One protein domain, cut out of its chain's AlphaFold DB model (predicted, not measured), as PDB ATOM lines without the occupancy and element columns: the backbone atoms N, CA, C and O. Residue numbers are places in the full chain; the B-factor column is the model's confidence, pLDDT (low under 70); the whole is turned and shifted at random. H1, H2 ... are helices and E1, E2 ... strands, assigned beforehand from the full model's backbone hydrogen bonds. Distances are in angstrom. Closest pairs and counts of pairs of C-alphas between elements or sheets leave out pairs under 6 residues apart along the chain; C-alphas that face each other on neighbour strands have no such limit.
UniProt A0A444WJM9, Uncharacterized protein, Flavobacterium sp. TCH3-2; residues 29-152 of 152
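Overview. This is residues 29 to 152 of the 152 residues of an uncharacterized protein of Flavobacterium sp. TCH3-2 (UniProt A0A444WJM9). The domain is an elongated stack in four alternating layers: H1, the branched sheet E1 to E4, H2, and the sheet E6 - E5 - E7, with H2 sandwiched between the two twisted sheets. Each sheet is built on a long hairpin, E1 and E2 or E5 and E6, followed by a helix. The printed part has 124 residues with seven named strands and two named helices, in the order E1 E2 H1 E3 E4 E5 E6 H2 E7, mostly strand, both sheets antiparallel. It is compact, with a radius of gyration of the C-alphas of 15.3 A, and spans 50 by 30 by 18 A.

Arrangement. E1, residues 29 to 39, has E2, residues 44 to 55, on one side, and E3, residues 73 to 75, and E4, residues 80 to 86, on the other side. Within hydrogen-bond range are N 33 and O 49, 2.8 A, N 38 and O 74, 3.0 A, and N 32 and O 82, 3.0 A. H1, residues 58 to 64, is on this sheet at a height of 7.7 A; its closest C-alphas to E1 are those of Ala 61 and Gly 30, 5.5 A. H2, residues 123 to 129, is on the opposite face at 7.4 A, with Ser 124 and Gly 31 its closest C-alphas to E1, 4.5 A. H2 is also on the second sheet, at a height of 7.5 A; Ala 126 and Gly 95 of E5, residues 93 to 103, are their closest C-alphas, 5.9 A. E5 is the inner strand between E6, residues 109 to 120, and E7, residues 145 to 151; N 98 and O 114 are 2.9 A apart, N 97 and O 147 2.9 A. E6, H2 and E7 form a split strand-helix-strand unit, two strands running the same way with E5 between them, its crossover right-handed. In H1 and H2 every O i to N i+4 pair is within hydrogen-bond range.

Along the chain. E1 begins at C-alpha 29 (-2.133, 43.729, -36.821) and is 31.5 A long; E2 is 30.5 A, E5 33.0 A and E6 30.8 A. E2 bends by 74 degrees at residue 52, E6 by 70 degrees at residue 117. E7 ends at C-alpha 151 (-10.602, 37.137, -19.790).

Size, cuts and confidence. The C-alphas farthest apart, of Gln 41 and Asp 91, are 50.1 A apart. The printed part has no cut. The link H2 to E7 is long, and its residues 139 to 140 pair antiparallel with residues 102 to 103 of E5. Residues 88 to 89 are under 70 in pLDDT.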
ATOM      1  N   TYR A  29      -1.532  44.900 -36.211       95.94
ATOM      2  CA  TYR A  29      -2.133  43.729 -36.821       95.94
ATOM      3  C   TYR A  29      -1.208  42.527 -36.650       95.94
ATOM      4  O   TYR A  29       0.022  42.655 -36.694       95.94
ATOM      5  N   GLY A  30      -1.825  41.365 -36.478       96.81
ATOM      6  CA  GLY A  30      -1.166  40.068 -36.458       96.81
ATOM      7  C   GLY A  30      -2.135  38.960 -36.862       96.81
ATOM      8  O   GLY A  30      -3.123  39.217 -37.552       96.81
ATOM      9  N   GLY A  31      -1.861  37.730 -36.437       97.44
ATOM     10  CA  GLY A  31      -2.828  36.638 -36.508       97.44
ATOM     11  C   GLY A  31      -2.233  35.356 -37.047       97.44
ATOM     12  O   GLY A  31      -1.120  34.980 -36.685       97.44
ATOM     13  N   SER A  32      -2.992  34.655 -37.884       98.00
ATOM     14  CA  SER A  32      -2.611  33.340 -38.394       98.00
ATOM     15  C   SER A  32      -3.033  33.136 -39.840       98.00
ATOM     16  O   SER A  32      -4.042  33.685 -40.283       98.00
ATOM     17  N   ALA A  33      -2.316  32.283 -40.557       98.31
ATOM     18  CA  ALA A  33      -2.695  31.835 -41.884       98.31
ATOM     19  C   ALA A  33      -2.392  30.354 -42.082       98.31
ATOM     20  O   ALA A  33      -1.534  29.781 -41.404       98.31
ATOM     21  N   TYR A  34      -3.086  29.739 -43.032       98.06
ATOM     22  CA  TYR A  34      -2.722  28.422 -43.529       98.06
ATOM     23  C   TYR A  34      -3.010  28.275 -45.021       98.06
ATOM     24  O   TYR A  34      -3.836  28.988 -45.595       98.06
ATOM     25  N   VAL A  35      -2.321  27.330 -45.648       98.19
ATOM     26  CA  VAL A  35      -2.494  26.991 -47.062       98.19
ATOM     27  C   VAL A  35      -2.193  25.516 -47.279       98.19
ATOM     28  O   VAL A  35      -1.316  24.948 -46.623       98.19
ATOM     29  N   HIS A  36      -2.921  24.890 -48.198       97.69
ATOM     30  CA  HIS A  36      -2.583  23.555 -48.669       97.69
ATOM     31  C   HIS A  36      -1.491  23.659 -49.725       97.69
ATOM     32  O   HIS A  36      -1.606  24.431 -50.678       97.69
ATOM     33  N   VAL A  37      -0.449  22.855 -49.569       97.75
ATOM     34  CA  VAL A  37       0.610  22.699 -50.563       97.75
ATOM     35  C   VAL A  37       0.628  21.276 -51.083       97.75
ATOM     36  O   VAL A  37       0.185  20.351 -50.395       97.75
ATOM     37  N   LYS A  38       1.120  21.120 -52.306       97.06
ATOM     38  CA  LYS A  38       1.257  19.832 -52.978       97.06
ATOM     39  C   LYS A  38       2.642  19.725 -53.607       97.06
ATOM     40  O   LYS A  38       3.109  20.712 -54.169       97.06
ATOM     41  N   ASP A  39       3.287  18.571 -53.477       95.88
ATOM     42  CA  ASP A  39       4.557  18.274 -54.151       95.88
ATOM     43  C   ASP A  39       4.342  17.703 -55.567       95.88
ATOM     44  O   ASP A  39       3.213  17.467 -56.011       95.88
ATOM     45  N   ASP A  40       5.435  17.473 -56.290       95.94
ATOM     46  CA  ASP A  40       5.426  16.930 -57.649       95.94
ATOM     47  C   ASP A  40       4.992  15.454 -57.717       95.94
ATOM     48  O   ASP A  40       4.523  15.000 -58.763       95.94
ATOM     49  N   GLN A  41       5.067  14.712 -56.607       94.00
ATOM     50  CA  GLN A  41       4.525  13.349 -56.485       94.00
ATOM     51  C   GLN A  41       3.030  13.338 -56.131       94.00
ATOM     52  O   GLN A  41       2.374  12.294 -56.168       94.00
ATOM     53  N   GLY A  42       2.470  14.502 -55.825       93.00
ATOM     54  CA  GLY A  42       1.076  14.718 -55.505       93.00
ATOM     55  C   GLY A  42       0.697  14.533 -54.039       93.00
ATOM     56  O   GLY A  42      -0.498  14.596 -53.724       93.00
ATOM     57  N   ASN A  43       1.667  14.373 -53.141       92.50
ATOM     58  CA  ASN A  43       1.416  14.408 -51.708       92.50
ATOM     59  C   ASN A  43       1.021  15.823 -51.298       92.50
ATOM     60  O   ASN A  43       1.531  16.812 -51.815       92.50
ATOM     61  N   SER A  44       0.080  15.923 -50.363       94.12
ATOM     62  CA  SER A  44      -0.384  17.207 -49.843       94.12
ATOM     63  C   SER A  44      -0.188  17.306 -48.339       94.12
ATOM     64  O   SER A  44      -0.354  16.321 -47.606       94.12
ATOM     65  N   ARG A  45       0.104  18.524 -47.889       95.62
ATOM     66  CA  ARG A  45       0.171  18.918 -46.480       95.62
ATOM     67  C   ARG A  45      -0.315  20.353 -46.315       95.62
ATOM     68  O   ARG A  45      -0.535  21.067 -47.293       95.62
ATOM     69  N   VAL A  46      -0.480  20.777 -45.072       97.50
ATOM     70  CA  VAL A  46      -0.799  22.158 -44.716       97.50
ATOM     71  C   VAL A  46       0.450  22.849 -44.186       97.50
ATOM     72  O   VAL A  46       1.194  22.293 -43.375       97.50
ATOM     73  N   VAL A  47       0.675  24.078 -44.644       97.12
ATOM     74  CA  VAL A  47       1.634  25.006 -44.038       97.12
ATOM     75  C   VAL A  47       0.851  26.049 -43.267       97.12
ATOM     76  O   VAL A  47      -0.142  26.576 -43.769       97.12
ATOM     77  N   THR A  48       1.297  26.345 -42.054       96.94
ATOM     78  CA  THR A  48       0.703  27.350 -41.175       96.94
ATOM     79  C   THR A  48       1.720  28.443 -40.876       96.94
ATOM     80  O   THR A  48       2.923  28.188 -40.873       96.94
ATOM     81  N   ALA A  49       1.238  29.644 -40.596       97.56
ATOM     82  CA  ALA A  49       2.039  30.750 -40.091       97.56
ATOM     83  C   ALA A  49       1.255  31.475 -38.996       97.56
ATOM     84  O   ALA A  49       0.036  31.633 -39.114       97.56
ATOM     85  N   THR A  50       1.945  31.949 -37.963       97.38
ATOM     86  CA  THR A  50       1.397  32.923 -37.020       97.38
ATOM     87  C   THR A  50       2.357  34.086 -36.852       97.38
ATOM     88  O   THR A  50       3.578  33.943 -36.951       97.38
ATOM     89  N   VAL A  51       1.801  35.266 -36.603       96.75
ATOM     90  CA  VAL A  51       2.582  36.456 -36.277       96.75
ATOM     91  C   VAL A  51       1.918  37.192 -35.123       96.75
ATOM     92  O   VAL A  51       0.695  37.295 -35.046       96.75
ATOM     93  N   SER A  52       2.749  37.717 -34.226       94.75
ATOM     94  CA  SER A  52       2.326  38.601 -33.140       94.75
ATOM     95  C   SER A  52       1.873  39.962 -33.680       94.75
ATOM     96  O   SER A  52       2.063  40.277 -34.859       94.75
ATOM     97  N   CYS A  53       1.324  40.796 -32.802       92.44
ATOM     98  CA  CYS A  53       0.882  42.157 -33.108       92.44
ATOM     99  C   CYS A  53       2.048  43.112 -33.410       92.44
ATOM    100  O   CYS A  53       2.430  43.929 -32.577       92.44
ATOM    101  N   ALA A  54       2.634  42.998 -34.600       93.25
ATOM    102  CA  ALA A  54       3.860  43.707 -34.973       93.25
ATOM    103  C   ALA A  54       3.702  44.644 -36.180       93.25
ATOM    104  O   ALA A  54       4.599  45.441 -36.453       93.25
ATOM    105  N   TYR A  55       2.586  44.576 -36.910       95.19
ATOM    106  CA  TYR A  55       2.438  45.268 -38.193       95.19
ATOM    107  C   TYR A  55       1.457  46.427 -38.099       95.19
ATOM    108  O   TYR A  55       0.381  46.281 -37.542       95.19
ATOM    109  N   SER A  56       1.797  47.583 -38.661       92.56
ATOM    110  CA  SER A  56       0.939  48.779 -38.627       92.56
ATOM    111  C   SER A  56      -0.207  48.743 -39.645       92.56
ATOM    112  O   SER A  56      -1.115  49.573 -39.580       92.56
ATOM    113  N   THR A  57      -0.191  47.792 -40.584       94.00
ATOM    114  CA  THR A  57      -1.238  47.617 -41.594       94.00
ATOM    115  C   THR A  57      -1.640  46.151 -41.739       94.00
ATOM    116  O   THR A  57      -0.825  45.244 -41.567       94.00
ATOM    117  N   GLU A  58      -2.900  45.919 -42.120       95.62
ATOM    118  CA  GLU A  58      -3.399  44.582 -42.462       95.62
ATOM    119  C   GLU A  58      -2.602  43.962 -43.623       95.62
ATOM    120  O   GLU A  58      -2.326  42.765 -43.622       95.62
ATOM    121  N   ALA A  59      -2.205  44.773 -44.608       96.75
ATOM    122  CA  ALA A  59      -1.449  44.312 -45.770       96.75
ATOM    123  C   ALA A  59      -0.049  43.807 -45.388       96.75
ATOM    124  O   ALA A  59       0.393  42.775 -45.893       96.75
ATOM    125  N   ASP A  60       0.634  44.496 -44.472       96.69
ATOM    126  CA  ASP A  60       1.941  44.061 -43.981       96.69
ATOM    127  C   ASP A  60       1.827  42.798 -43.119       96.69
ATOM    128  O   ASP A  60       2.654  41.898 -43.261       96.69
ATOM    129  N   ALA A  61       0.776  42.691 -42.296       97.25
ATOM    130  CA  ALA A  61       0.489  41.470 -41.542       97.25
ATOM    131  C   ALA A  61       0.214  40.281 -42.472       97.25
ATOM    132  O   ALA A  61       0.770  39.205 -42.268       97.25
ATOM    133  N   LYS A  62      -0.588  40.475 -43.528       97.62
ATOM    134  CA  LYS A  62      -0.838  39.448 -44.552       97.62
ATOM    135  C   LYS A  62       0.453  38.993 -45.217       97.62
ATOM    136  O   LYS A  62       0.698  37.796 -45.265       97.62
ATOM    137  N   ARG A  63       1.300  39.933 -45.647       97.38
ATOM    138  CA  ARG A  63       2.599  39.616 -46.259       97.38
ATOM    139  C   ARG A  63       3.499  38.816 -45.316       97.38
ATOM    140  O   ARG A  63       4.177  37.897 -45.749       97.38
ATOM    141  N   ALA A  64       3.505  39.150 -44.030       97.00
ATOM    142  CA  ALA A  64       4.271  38.410 -43.030       97.00
ATOM    143  C   ALA A  64       3.698  37.022 -42.707       97.00
ATOM    144  O   ALA A  64       4.431  36.142 -42.264       97.00
ATOM    145  N   LEU A  65       2.396  36.839 -42.917       97.62
ATOM    146  CA  LEU A  65       1.687  35.578 -42.733       97.62
ATOM    147  C   LEU A  65       1.712  34.676 -43.966       97.62
ATOM    148  O   LEU A  65       1.184  33.569 -43.882       97.62
ATOM    149  N   GLU A  66       2.285  35.107 -45.092       96.44
ATOM    150  CA  GLU A  66       2.407  34.273 -46.290       96.44
ATOM    151  C   GLU A  66       3.184  32.985 -45.958       96.44
ATOM    152  O   GLU A  66       4.384  33.045 -45.670       96.44
ATOM    153  N   PRO A  67       2.531  31.802 -45.964       92.38
ATOM    154  CA  PRO A  67       3.188  30.581 -45.526       92.38
ATOM    155  C   PRO A  67       4.285  30.160 -46.506       92.38
ATOM    156  O   PRO A  67       4.095  30.156 -47.724       92.38
ATOM    157  N   VAL A  68       5.432  29.746 -45.968       93.38
ATOM    158  CA  VAL A  68       6.577  29.321 -46.780       93.38
ATOM    159  C   VAL A  68       6.408  27.864 -47.203       93.38
ATOM    160  O   VAL A  68       6.476  26.943 -46.387       93.38
ATOM    161  N   LYS A  69       6.207  27.653 -48.502       93.06
ATOM    162  CA  LYS A  69       6.240  26.328 -49.131       93.06
ATOM    163  C   LYS A  69       7.677  25.868 -49.405       93.06
ATOM    164  O   LYS A  69       8.591  26.682 -49.536       93.06
ATOM    165  N   GLY A  70       7.862  24.562 -49.537       92.00
ATOM    166  CA  GLY A  70       9.091  23.940 -50.013       92.00
ATOM    167  C   GLY A  70       9.380  24.255 -51.485       92.00
ATOM    168  O   GLY A  70       8.525  24.740 -52.232       92.00
ATOM    169  N   TYR A  71      10.613  23.976 -51.913       93.12
ATOM    170  CA  TYR A  71      11.080  24.290 -53.269       93.12
ATOM    171  C   TYR A  71      10.279  23.557 -54.360       93.12
ATOM    172  O   TYR A  71       9.859  24.192 -55.324       93.12
ATOM    173  N   ASN A  72       9.996  22.264 -54.159       94.81
ATOM    174  CA  ASN A  72       9.243  21.415 -55.096       94.81
ATOM    175  C   ASN A  72       7.726  21.439 -54.864       94.81
ATOM    176  O   ASN A  72       7.003  20.603 -55.395       94.81
ATOM    177  N   GLU A  73       7.238  22.360 -54.037       96.69
ATOM    178  CA  GLU A  73       5.823  22.434 -53.702       96.69
ATOM    179  C   GLU A  73       5.136  23.577 -54.442       96.69
ATOM    180  O   GLU A  73       5.734  24.621 -54.719       96.69
ATOM    181  N   GLU A  74       3.843  23.428 -54.686       96.81
ATOM    182  CA  GLU A  74       2.953  24.477 -55.171       96.81
ATOM    183  C   GLU A  74       1.806  24.729 -54.191       96.81
ATOM    184  O   GLU A  74       1.451  23.866 -53.387       96.81
ATOM    185  N   PHE A  75       1.216  25.924 -54.250       96.75
ATOM    186  CA  PHE A  75      -0.023  26.190 -53.527       96.75
ATOM    187  C   PHE A  75      -1.175  25.456 -54.219       96.75
ATOM    188  O   PHE A  75      -1.505  25.738 -55.367       96.75
ATOM    189  N   ASN A  76      -1.799  24.533 -53.493       96.69
ATOM    190  CA  ASN A  76      -2.949  23.739 -53.932       96.69
ATOM    191  C   ASN A  76      -4.282  24.325 -53.413       96.69
ATOM    192  O   ASN A  76      -5.359  23.761 -53.578       96.69
ATOM    193  N   SER A  77      -4.226  25.471 -52.738       97.00
ATOM    194  CA  SER A  77      -5.395  26.245 -52.331       97.00
ATOM    195  C   SER A  77      -5.059  27.729 -52.287       97.00
ATOM    196  O   SER A  77      -3.892  28.120 -52.303       97.00
ATOM    197  N   GLN A  78      -6.083  28.569 -52.138       97.31
ATOM    198  CA  GLN A  78      -5.868  29.929 -51.652       97.31
ATOM    199  C   GLN A  78      -5.279  29.912 -50.233       97.31
ATOM    200  O   GLN A  78      -5.460  28.940 -49.489       97.31
ATOM    201  N   ILE A  79      -4.606  30.998 -49.854       97.56
ATOM    202  CA  ILE A  79      -4.159  31.211 -48.476       97.56
ATOM    203  C   ILE A  79      -5.352  31.701 -47.653       97.56
ATOM    204  O   ILE A  79      -6.019  32.672 -48.020       97.56
ATOM    205  N   TYR A  80      -5.616  31.037 -46.534       97.75
ATOM    206  CA  TYR A  80      -6.679  31.391 -45.602       97.75
ATOM    207  C   TYR A  80      -6.091  32.207 -44.460       97.75
ATOM    208  O   TYR A  80      -5.376  31.672 -43.615       97.75
ATOM    209  N   TYR A  81      -6.401  33.500 -44.435       97.81
ATOM    210  CA  TYR A  81      -5.947  34.421 -43.399       97.81
ATOM    211  C   TYR A  81      -7.000  34.587 -42.301       97.81
ATOM    212  O   TYR A  81      -8.187  34.745 -42.579       97.81
ATOM    213  N   SER A  82      -6.541  34.647 -41.058       97.44
ATOM    214  CA  SER A  82      -7.275  35.153 -39.903       97.44
ATOM    215  C   SER A  82      -6.448  36.293 -39.320       97.44
ATOM    216  O   SER A  82      -5.525  36.058 -38.540       97.44
ATOM    217  N   ILE A  83      -6.732  37.512 -39.787       97.31
ATOM    218  CA  ILE A  83      -6.040  38.719 -39.337       97.31
ATOM    219  C   ILE A  83      -6.752  39.272 -38.116       97.31
ATOM    220  O   ILE A  83      -7.958  39.519 -38.164       97.31
ATOM    221  N   ASP A  84      -5.993  39.517 -37.055       95.38
ATOM    222  CA  ASP A  84      -6.512  40.175 -35.866       95.38
ATOM    223  C   ASP A  84      -6.034  41.620 -35.829       95.38
ATOM    224  O   ASP A  84      -4.868  41.937 -36.083       95.38
ATOM    225  N   ARG A  85      -6.963  42.505 -35.478       93.56
ATOM    226  CA  ARG A  85      -6.653  43.882 -35.134       93.56
ATOM    227  C   ARG A  85      -6.280  43.934 -33.659       93.56
ATOM    228  O   ARG A  85      -7.074  43.559 -32.801       93.56
ATOM    229  N   CYS A  86      -5.103  44.455 -33.373       89.56
ATOM    230  CA  CYS A  86      -4.556  44.534 -32.034       89.56
ATOM    231  C   CYS A  86      -4.830  45.913 -31.441       89.56
ATOM    232  O   CYS A  86      -4.417  46.938 -31.994       89.56
ATOM    233  N   SER A  87      -5.523  45.932 -30.307       80.94
ATOM    234  CA  SER A  87      -5.674  47.114 -29.469       80.94
ATOM    235  C   SER A  87      -5.162  46.765 -28.084       80.94
ATOM    236  O   SER A  87      -5.706  45.884 -27.440       80.94
ATOM    237  N   SER A  88      -4.109  47.440 -27.633       66.12
ATOM    238  CA  SER A  88      -3.512  47.229 -26.308       66.12
ATOM    239  C   SER A  88      -4.291  47.896 -25.169       66.12
ATOM    240  O   SER A  88      -3.805  47.932 -24.045       66.12
ATOM    241  N   ASN A  89      -5.444  48.502 -25.468       67.06
ATOM    242  CA  ASN A  89      -6.147  49.425 -24.575       67.06
ATOM    243  C   ASN A  89      -7.563  48.939 -24.236       67.06
ATOM    244  O   ASN A  89      -8.410  49.752 -23.870       67.06
ATOM    245  N   ASP A  90      -7.860  47.655 -24.440       72.75
ATOM    246  CA  ASP A  90      -9.167  47.087 -24.110       72.75
ATOM    247  C   ASP A  90      -9.227  46.486 -22.695       72.75
ATOM    248  O   ASP A  90     -10.291  46.006 -22.313       72.75
ATOM    249  N   ASP A  91      -8.125  46.553 -21.929       80.81
ATOM    250  CA  ASP A  91      -7.945  45.946 -20.598       80.81
ATOM    251  C   ASP A  91      -8.332  44.456 -20.560       80.81
ATOM    252  O   ASP A  91      -8.718  43.926 -19.518       80.81
ATOM    253  N   LYS A  92      -8.233  43.766 -21.705       87.62
ATOM    254  CA  LYS A  92      -8.528  42.337 -21.816       87.62
ATOM    255  C   LYS A  92      -7.256  41.521 -21.842       87.62
ATOM    256  O   LYS A  92      -6.244  41.894 -22.437       87.62
ATOM    257  N   TYR A  93      -7.367  40.336 -21.264       93.12
ATOM    258  CA  TYR A  93      -6.400  39.271 -21.454       93.12
ATOM    259  C   TYR A  93      -7.023  38.167 -22.291       93.12
ATOM    260  O   TYR A  93      -8.229  37.956 -22.271       93.12
ATOM    261  N   TYR A  94      -6.199  37.449 -23.032       94.88
ATOM    262  CA  TYR A  94      -6.623  36.395 -23.931       94.88
ATOM    263  C   TYR A  94      -5.916  35.098 -23.555       94.88
ATOM    264  O   TYR A  94      -4.726  35.083 -23.208       94.88
ATOM    265  N   GLY A  95      -6.683  34.015 -23.594       96.50
ATOM    266  CA  GLY A  95      -6.233  32.648 -23.369       96.50
ATOM    267  C   GLY A  95      -7.011  31.682 -24.256       96.50
ATOM    268  O   GLY A  95      -7.693  32.109 -25.187       96.50
ATOM    269  N   GLY A  96      -6.915  30.388 -23.969       97.69
ATOM    270  CA  GLY A  96      -7.769  29.387 -24.604       97.69
ATOM    271  C   GLY A  96      -7.009  28.148 -25.048       97.69
ATOM    272  O   GLY A  96      -6.045  27.720 -24.401       97.69
ATOM    273  N   SER A  97      -7.459  27.555 -26.150       98.25
ATOM    274  CA  SER A  97      -6.900  26.318 -26.683       98.25
ATOM    275  C   SER A  97      -6.788  26.323 -28.204       98.25
ATOM    276  O   SER A  97      -7.405  27.122 -28.908       98.25
ATOM    277  N   SER A  98      -5.971  25.418 -28.730       98.50
ATOM    278  CA  SER A  98      -5.915  25.133 -30.157       98.50
ATOM    279  C   SER A  98      -5.875  23.639 -30.423       98.50
ATOM    280  O   SER A  98      -5.509  22.832 -29.561       98.50
ATOM    281  N   SER A  99      -6.239  23.266 -31.645       98.06
ATOM    282  CA  SER A  99      -6.076  21.904 -32.134       98.06
ATOM    283  C   SER A  99      -5.725  21.869 -33.616       98.06
ATOM    284  O   SER A  99      -6.124  22.736 -34.397       98.06
ATOM    285  N   ALA A 100      -4.974  20.846 -34.012       98.00
ATOM    286  CA  ALA A 100      -4.712  20.537 -35.411       98.00
ATOM    287  C   ALA A 100      -4.561  19.025 -35.604       98.00
ATOM    288  O   ALA A 100      -4.114  18.311 -34.701       98.00
ATOM    289  N   ARG A 101      -4.910  18.524 -36.793       97.88
ATOM    290  CA  ARG A 101      -4.582  17.146 -37.180       97.88
ATOM    291  C   ARG A 101      -3.217  17.100 -37.841       97.88
ATOM    292  O   ARG A 101      -2.931  17.897 -38.738       97.88
ATOM    293  N   VAL A 102      -2.420  16.121 -37.435       98.06
ATOM    294  CA  VAL A 102      -1.113  15.822 -38.022       98.06
ATOM    295  C   VAL A 102      -1.053  14.373 -38.484       98.06
ATOM    296  O   VAL A 102      -1.793  13.536 -37.959       98.06
ATOM    297  N   LYS A 103      -0.199  14.090 -39.468       97.19
ATOM    298  CA  LYS A 103       0.159  12.733 -39.911       97.19
ATOM    299  C   LYS A 103       1.660  12.515 -39.816       97.19
ATOM    300  O   LYS A 103       2.404  13.467 -40.034       97.19
ATOM    301  N   ASP A 104       2.082  11.290 -39.537       96.25
ATOM    302  CA  ASP A 104       3.468  10.849 -39.717       96.25
ATOM    303  C   ASP A 104       3.733  10.383 -41.165       96.25
ATOM    304  O   ASP A 104       2.855  10.442 -42.034       96.25
ATOM    305  N   SER A 105       4.960   9.921 -41.427       92.69
ATOM    306  CA  SER A 105       5.384   9.390 -42.729       92.69
ATOM    307  C   SER A 105       4.673   8.098 -43.138       92.69
ATOM    308  O   SER A 105       4.596   7.806 -44.329       92.69
ATOM    309  N   ASP A 106       4.148   7.344 -42.173       94.19
ATOM    310  CA  ASP A 106       3.422   6.094 -42.411       94.19
ATOM    311  C   ASP A 106       1.925   6.353 -42.671       94.19
ATOM    312  O   ASP A 106       1.162   5.437 -42.981       94.19
ATOM    313  N   GLY A 107       1.496   7.614 -42.569       93.94
ATOM    314  CA  GLY A 107       0.118   8.050 -42.771       93.94
ATOM    315  C   GLY A 107      -0.764   7.921 -41.530       93.94
ATOM    316  O   GLY A 107      -1.966   8.196 -41.618       93.94
ATOM    317  N   ASN A 108      -0.213   7.554 -40.369       96.31
ATOM    318  CA  ASN A 108      -0.980   7.537 -39.128       96.31
ATOM    319  C   ASN A 108      -1.286   8.969 -38.711       96.31
ATOM    320  O   ASN A 108      -0.406   9.827 -38.703       96.31
ATOM    321  N   SER A 109      -2.538   9.227 -38.331       96.94
ATOM    322  CA  SER A 109      -2.972  10.567 -37.935       96.94
ATOM    323  C   SER A 109      -3.320  10.652 -36.459       96.94
ATOM    324  O   SER A 109      -3.910   9.728 -35.899       96.94
ATOM    325  N   ARG A 110      -3.042  11.806 -35.854       97.69
ATOM    326  CA  ARG A 110      -3.479  12.152 -34.498       97.69
ATOM    327  C   ARG A 110      -3.830  13.633 -34.398       97.69
ATOM    328  O   ARG A 110      -3.577  14.411 -35.319       97.69
ATOM    329  N   VAL A 111      -4.422  14.013 -33.272       97.94
ATOM    330  CA  VAL A 111      -4.679  15.414 -32.925       97.94
ATOM    331  C   VAL A 111      -3.569  15.901 -31.999       97.94
ATOM    332  O   VAL A 111      -3.202  15.211 -31.047       97.94
ATOM    333  N   VAL A 112      -3.037  17.083 -32.291       98.25
ATOM    334  CA  VAL A 112      -2.182  17.863 -31.390       98.25
ATOM    335  C   VAL A 112      -2.992  19.022 -30.834       98.25
ATOM    336  O   VAL A 112      -3.822  19.590 -31.546       98.25
ATOM    337  N   THR A 113      -2.752  19.367 -29.573       98.19
ATOM    338  CA  THR A 113      -3.420  20.477 -28.892       98.19
ATOM    339  C   THR A 113      -2.408  21.357 -28.172       98.19
ATOM    340  O   THR A 113      -1.325  20.898 -27.801       98.19
ATOM    341  N   ALA A 114      -2.766  22.621 -27.969       98.25
ATOM    342  CA  ALA A 114      -2.083  23.530 -27.057       98.25
ATOM    343  C   ALA A 114      -3.118  24.271 -26.207       98.25
ATOM    344  O   ALA A 114      -4.263  24.448 -26.621       98.25
ATOM    345  N   THR A 115      -2.713  24.695 -25.015       98.06
ATOM    346  CA  THR A 115      -3.545  25.472 -24.093       98.06
ATOM    347  C   THR A 115      -2.702  26.563 -23.463       98.06
ATOM    348  O   THR A 115      -1.573  26.291 -23.050       98.06
ATOM    349  N   VAL A 116      -3.258  27.761 -23.325       97.25
ATOM    350  CA  VAL A 116      -2.604  28.867 -22.621       97.25
ATOM    351  C   VAL A 116      -3.586  29.534 -21.671       97.25
ATOM    352  O   VAL A 116      -4.769  29.689 -21.975       97.25
ATOM    353  N   SER A 117      -3.093  29.928 -20.500       95.75
ATOM    354  CA  SER A 117      -3.861  30.740 -19.557       95.75
ATOM    355  C   SER A 117      -4.076  32.157 -20.093       95.75
ATOM    356  O   SER A 117      -3.355  32.609 -20.979       95.75
ATOM    357  N   CYS A 118      -5.024  32.876 -19.493       94.44
ATOM    358  CA  CYS A 118      -5.302  34.291 -19.737       94.44
ATOM    359  C   CYS A 118      -4.095  35.181 -19.396       94.44
ATOM    360  O   CYS A 118      -3.987  35.688 -18.282       94.44
ATOM    361  N   ALA A 119      -3.157  35.325 -20.327       93.25
ATOM    362  CA  ALA A 119      -1.881  36.004 -20.082       93.25
ATOM    363  C   ALA A 119      -1.480  36.972 -21.201       93.25
ATOM    364  O   ALA A 119      -0.536  37.743 -21.032       93.25
ATOM    365  N   TYR A 120      -2.179  36.951 -22.336       94.00
ATOM    366  CA  TYR A 120      -1.806  37.731 -23.511       94.00
ATOM    367  C   TYR A 120      -2.705  38.946 -23.660       94.00
ATOM    368  O   TYR A 120      -3.915  38.822 -23.566       94.00
ATOM    369  N   SER A 121      -2.136  40.115 -23.933       92.12
ATOM    370  CA  SER A 121      -2.907  41.348 -24.147       92.12
ATOM    371  C   SER A 121      -3.570  41.419 -25.526       92.12
ATOM    372  O   SER A 121      -4.293  42.364 -25.817       92.12
ATOM    373  N   THR A 122      -3.314  40.447 -26.407       93.62
ATOM    374  CA  THR A 122      -3.891  40.410 -27.752       93.62
ATOM    375  C   THR A 122      -4.228  38.983 -28.188       93.62
ATOM    376  O   THR A 122      -3.568  38.016 -27.796       93.62
ATOM    377  N   VAL A 123      -5.228  38.858 -29.065       94.94
ATOM    378  CA  VAL A 123      -5.612  37.578 -29.687       94.94
ATOM    379  C   VAL A 123      -4.459  36.976 -30.494       94.94
ATOM    380  O   VAL A 123      -4.234  35.771 -30.425       94.94
ATOM    381  N   SER A 124      -3.704  37.786 -31.245       95.94
ATOM    382  CA  SER A 124      -2.601  37.264 -32.065       95.94
ATOM    383  C   SER A 124      -1.459  36.704 -31.224       95.94
ATOM    384  O   SER A 124      -0.878  35.686 -31.597       95.94
ATOM    385  N   ASP A 125      -1.153  37.323 -30.083       95.31
ATOM    386  CA  ASP A 125      -0.125  36.798 -29.181       95.31
ATOM    387  C   ASP A 125      -0.590  35.493 -28.520       95.31
ATOM    388  O   ASP A 125       0.193  34.544 -28.436       95.31
ATOM    389  N   ALA A 126      -1.875  35.398 -28.155       96.38
ATOM    390  CA  ALA A 126      -2.467  34.146 -27.687       96.38
ATOM    391  C   ALA A 126      -2.399  33.046 -28.761       96.38
ATOM    392  O   ALA A 126      -1.954  31.939 -28.467       96.38
ATOM    393  N   LYS A 127      -2.755  33.346 -30.021       97.69
ATOM    394  CA  LYS A 127      -2.646  32.397 -31.148       97.69
ATOM    395  C   LYS A 127      -1.220  31.894 -31.344       97.69
ATOM    396  O   LYS A 127      -1.019  30.696 -31.499       97.69
ATOM    397  N   LYS A 128      -0.234  32.792 -31.303       96.62
ATOM    398  CA  LYS A 128       1.182  32.429 -31.434       96.62
ATOM    399  C   LYS A 128       1.639  31.496 -30.311       96.62
ATOM    400  O   LYS A 128       2.359  30.537 -30.557       96.62
ATOM    401  N   ALA A 129       1.207  31.754 -29.081       96.81
ATOM    402  CA  ALA A 129       1.504  30.885 -27.945       96.81
ATOM    403  C   ALA A 129       0.751  29.545 -27.984       96.81
ATOM    404  O   ALA A 129       1.179  28.568 -27.374       96.81
ATOM    405  N   LEU A 130      -0.359  29.502 -28.716       97.94
ATOM    406  CA  LEU A 130      -1.172  28.321 -28.964       97.94
ATOM    407  C   LEU A 130      -0.749  27.554 -30.221       97.94
ATOM    408  O   LEU A 130      -1.501  26.688 -30.663       97.94
ATOM    409  N   GLU A 131       0.414  27.814 -30.819       96.94
ATOM    410  CA  GLU A 131       0.909  26.951 -31.892       96.94
ATOM    411  C   GLU A 131       1.149  25.528 -31.351       96.94
ATOM    412  O   GLU A 131       1.998  25.326 -30.476       96.94
ATOM    413  N   PRO A 132       0.404  24.514 -31.829       95.38
ATOM    414  CA  PRO A 132       0.525  23.171 -31.301       95.38
ATOM    415  C   PRO A 132       1.842  22.537 -31.746       95.38
ATOM    416  O   PRO A 132       2.243  22.609 -32.911       95.38
ATOM    417  N   VAL A 133       2.499  21.851 -30.812       94.00
ATOM    418  CA  VAL A 133       3.762  21.163 -31.080       94.00
ATOM    419  C   VAL A 133       3.483  19.810 -31.729       94.00
ATOM    420  O   VAL A 133       2.807  18.946 -31.166       94.00
ATOM    421  N   LYS A 134       4.050  19.617 -32.916       94.56
ATOM    422  CA  LYS A 134       4.107  18.330 -33.616       94.56
ATOM    423  C   LYS A 134       5.529  17.774 -33.598       94.56
ATOM    424  O   LYS A 134       6.491  18.526 -33.432       94.56
ATOM    425  N   SER A 135       5.671  16.474 -33.810       95.12
ATOM    426  CA  SER A 135       6.975  15.836 -33.996       95.12
ATOM    427  C   SER A 135       7.629  16.307 -35.301       95.12
ATOM    428  O   SER A 135       6.963  16.772 -36.231       95.12
ATOM    429  N   TYR A 136       8.957  16.200 -35.389       91.19
ATOM    430  CA  TYR A 136       9.708  16.697 -36.550       91.19
ATOM    431  C   TYR A 136       9.330  15.988 -37.863       91.19
ATOM    432  O   TYR A 136       9.401  16.599 -38.924       91.19
ATOM    433  N   ASN A 137       8.921  14.719 -37.783       93.38
ATOM    434  CA  ASN A 137       8.515  13.870 -38.903       93.38
ATOM    435  C   ASN A 137       7.011  13.943 -39.209       93.38
ATOM    436  O   ASN A 137       6.526  13.198 -40.055       93.38
ATOM    437  N   GLU A 138       6.272  14.792 -38.499       96.50
ATOM    438  CA  GLU A 138       4.844  14.961 -38.714       96.50
ATOM    439  C   GLU A 138       4.547  16.178 -39.582       96.50
ATOM    440  O   GLU A 138       5.253  17.189 -39.549       96.50
ATOM    441  N   GLU A 139       3.435  16.131 -40.298       96.56
ATOM    442  CA  GLU A 139       2.939  17.225 -41.126       96.56
ATOM    443  C   GLU A 139       1.513  17.588 -40.739       96.56
ATOM    444  O   GLU A 139       0.709  16.714 -40.410       96.56
ATOM    445  N   PHE A 140       1.168  18.875 -40.821       97.12
ATOM    446  CA  PHE A 140      -0.218  19.295 -40.651       97.12
ATOM    447  C   PHE A 140      -1.075  18.807 -41.823       97.12
ATOM    448  O   PHE A 140      -0.692  18.914 -42.989       97.12
ATOM    449  N   ILE A 141      -2.260  18.293 -41.503       95.81
ATOM    450  CA  ILE A 141      -3.290  17.886 -42.471       95.81
ATOM    451  C   ILE A 141      -4.386  18.957 -42.564       95.81
ATOM    452  O   ILE A 141      -5.060  19.081 -43.584       95.81
ATOM    453  N   SER A 142      -4.558  19.739 -41.500       93.94
ATOM    454  CA  SER A 142      -5.511  20.841 -41.398       93.94
ATOM    455  C   SER A 142      -4.810  22.112 -40.929       93.94
ATOM    456  O   SER A 142      -3.745  22.047 -40.315       93.94
ATOM    457  N   GLY A 143      -5.437  23.266 -41.158       95.44
ATOM    458  CA  GLY A 143      -5.077  24.480 -40.427       95.44
ATOM    459  C   GLY A 143      -5.248  24.287 -38.916       95.44
ATOM    460  O   GLY A 143      -5.953  23.375 -38.469       95.44
ATOM    461  N   ILE A 144      -4.600  25.153 -38.138       98.06
ATOM    462  CA  ILE A 144      -4.790  25.207 -36.687       98.06
ATOM    463  C   ILE A 144      -6.136  25.874 -36.411       98.06
ATOM    464  O   ILE A 144      -6.399  26.985 -36.877       98.06
ATOM    465  N   THR A 145      -6.993  25.189 -35.663       97.94
ATOM    466  CA  THR A 145      -8.227  25.756 -35.125       97.94
ATOM    467  C   THR A 145      -7.931  26.336 -33.753       97.94
ATOM    468  O   THR A 145      -7.337  25.655 -32.920       97.94
ATOM    469  N   TYR A 146      -8.357  27.575 -33.529       98.06
ATOM    470  CA  TYR A 146      -8.201  28.272 -32.259       98.06
ATOM    471  C   TYR A 146      -9.564  28.473 -31.608       98.06
ATOM    472  O   TYR A 146     -10.509  28.889 -32.280       98.06
ATOM    473  N   ASP A 147      -9.622  28.215 -30.311       97.69
ATOM    474  CA  ASP A 147     -10.721  28.572 -29.423       97.69
ATOM    475  C   ASP A 147     -10.159  29.577 -28.414       97.69
ATOM    476  O   ASP A 147      -9.414  29.201 -27.506       97.69
ATOM    477  N   ILE A 148     -10.371  30.867 -28.690       96.62
ATOM    478  CA  ILE A 148      -9.780  31.974 -27.930       96.62
ATOM    479  C   ILE A 148     -10.850  32.604 -27.057       96.62
ATOM    480  O   ILE A 148     -11.846  33.123 -27.566       96.62
ATOM    481  N   ASP A 149     -10.560  32.664 -25.766       94.50
ATOM    482  CA  ASP A 149     -11.395  33.325 -24.779       94.50
ATOM    483  C   ASP A 149     -10.808  34.684 -24.402       94.50
ATOM    484  O   ASP A 149      -9.591  34.843 -24.254       94.50
ATOM    485  N   SER A 150     -11.687  35.669 -24.206       92.44
ATOM    486  CA  SER A 150     -11.337  36.914 -23.523       92.44
ATOM    487  C   SER A 150     -11.590  36.776 -22.027       92.44
ATOM    488  O   SER A 150     -12.674  36.363 -21.611       92.44
ATOM    489  N   CYS A 151     -10.621  37.199 -21.236       87.19
ATOM    490  CA  CYS A 151     -10.602  37.137 -19.790       87.19
ATOM    491  C   CYS A 151     -10.521  38.554 -19.211       87.19
ATOM    492  O   CYS A 151      -9.871  39.427 -19.797       87.19
ATOM    493  N   ASN A 152     -11.166  38.745 -18.059       76.50
ATOM    494  CA  ASN A 152     -11.139  39.978 -17.270       76.50
ATOM    495  C   ASN A 152     -10.279  39.786 -16.022       76.50
ATOM    496  O   ASN A 152     -10.404  38.700 -15.406       76.50
TER     497      ASN A 152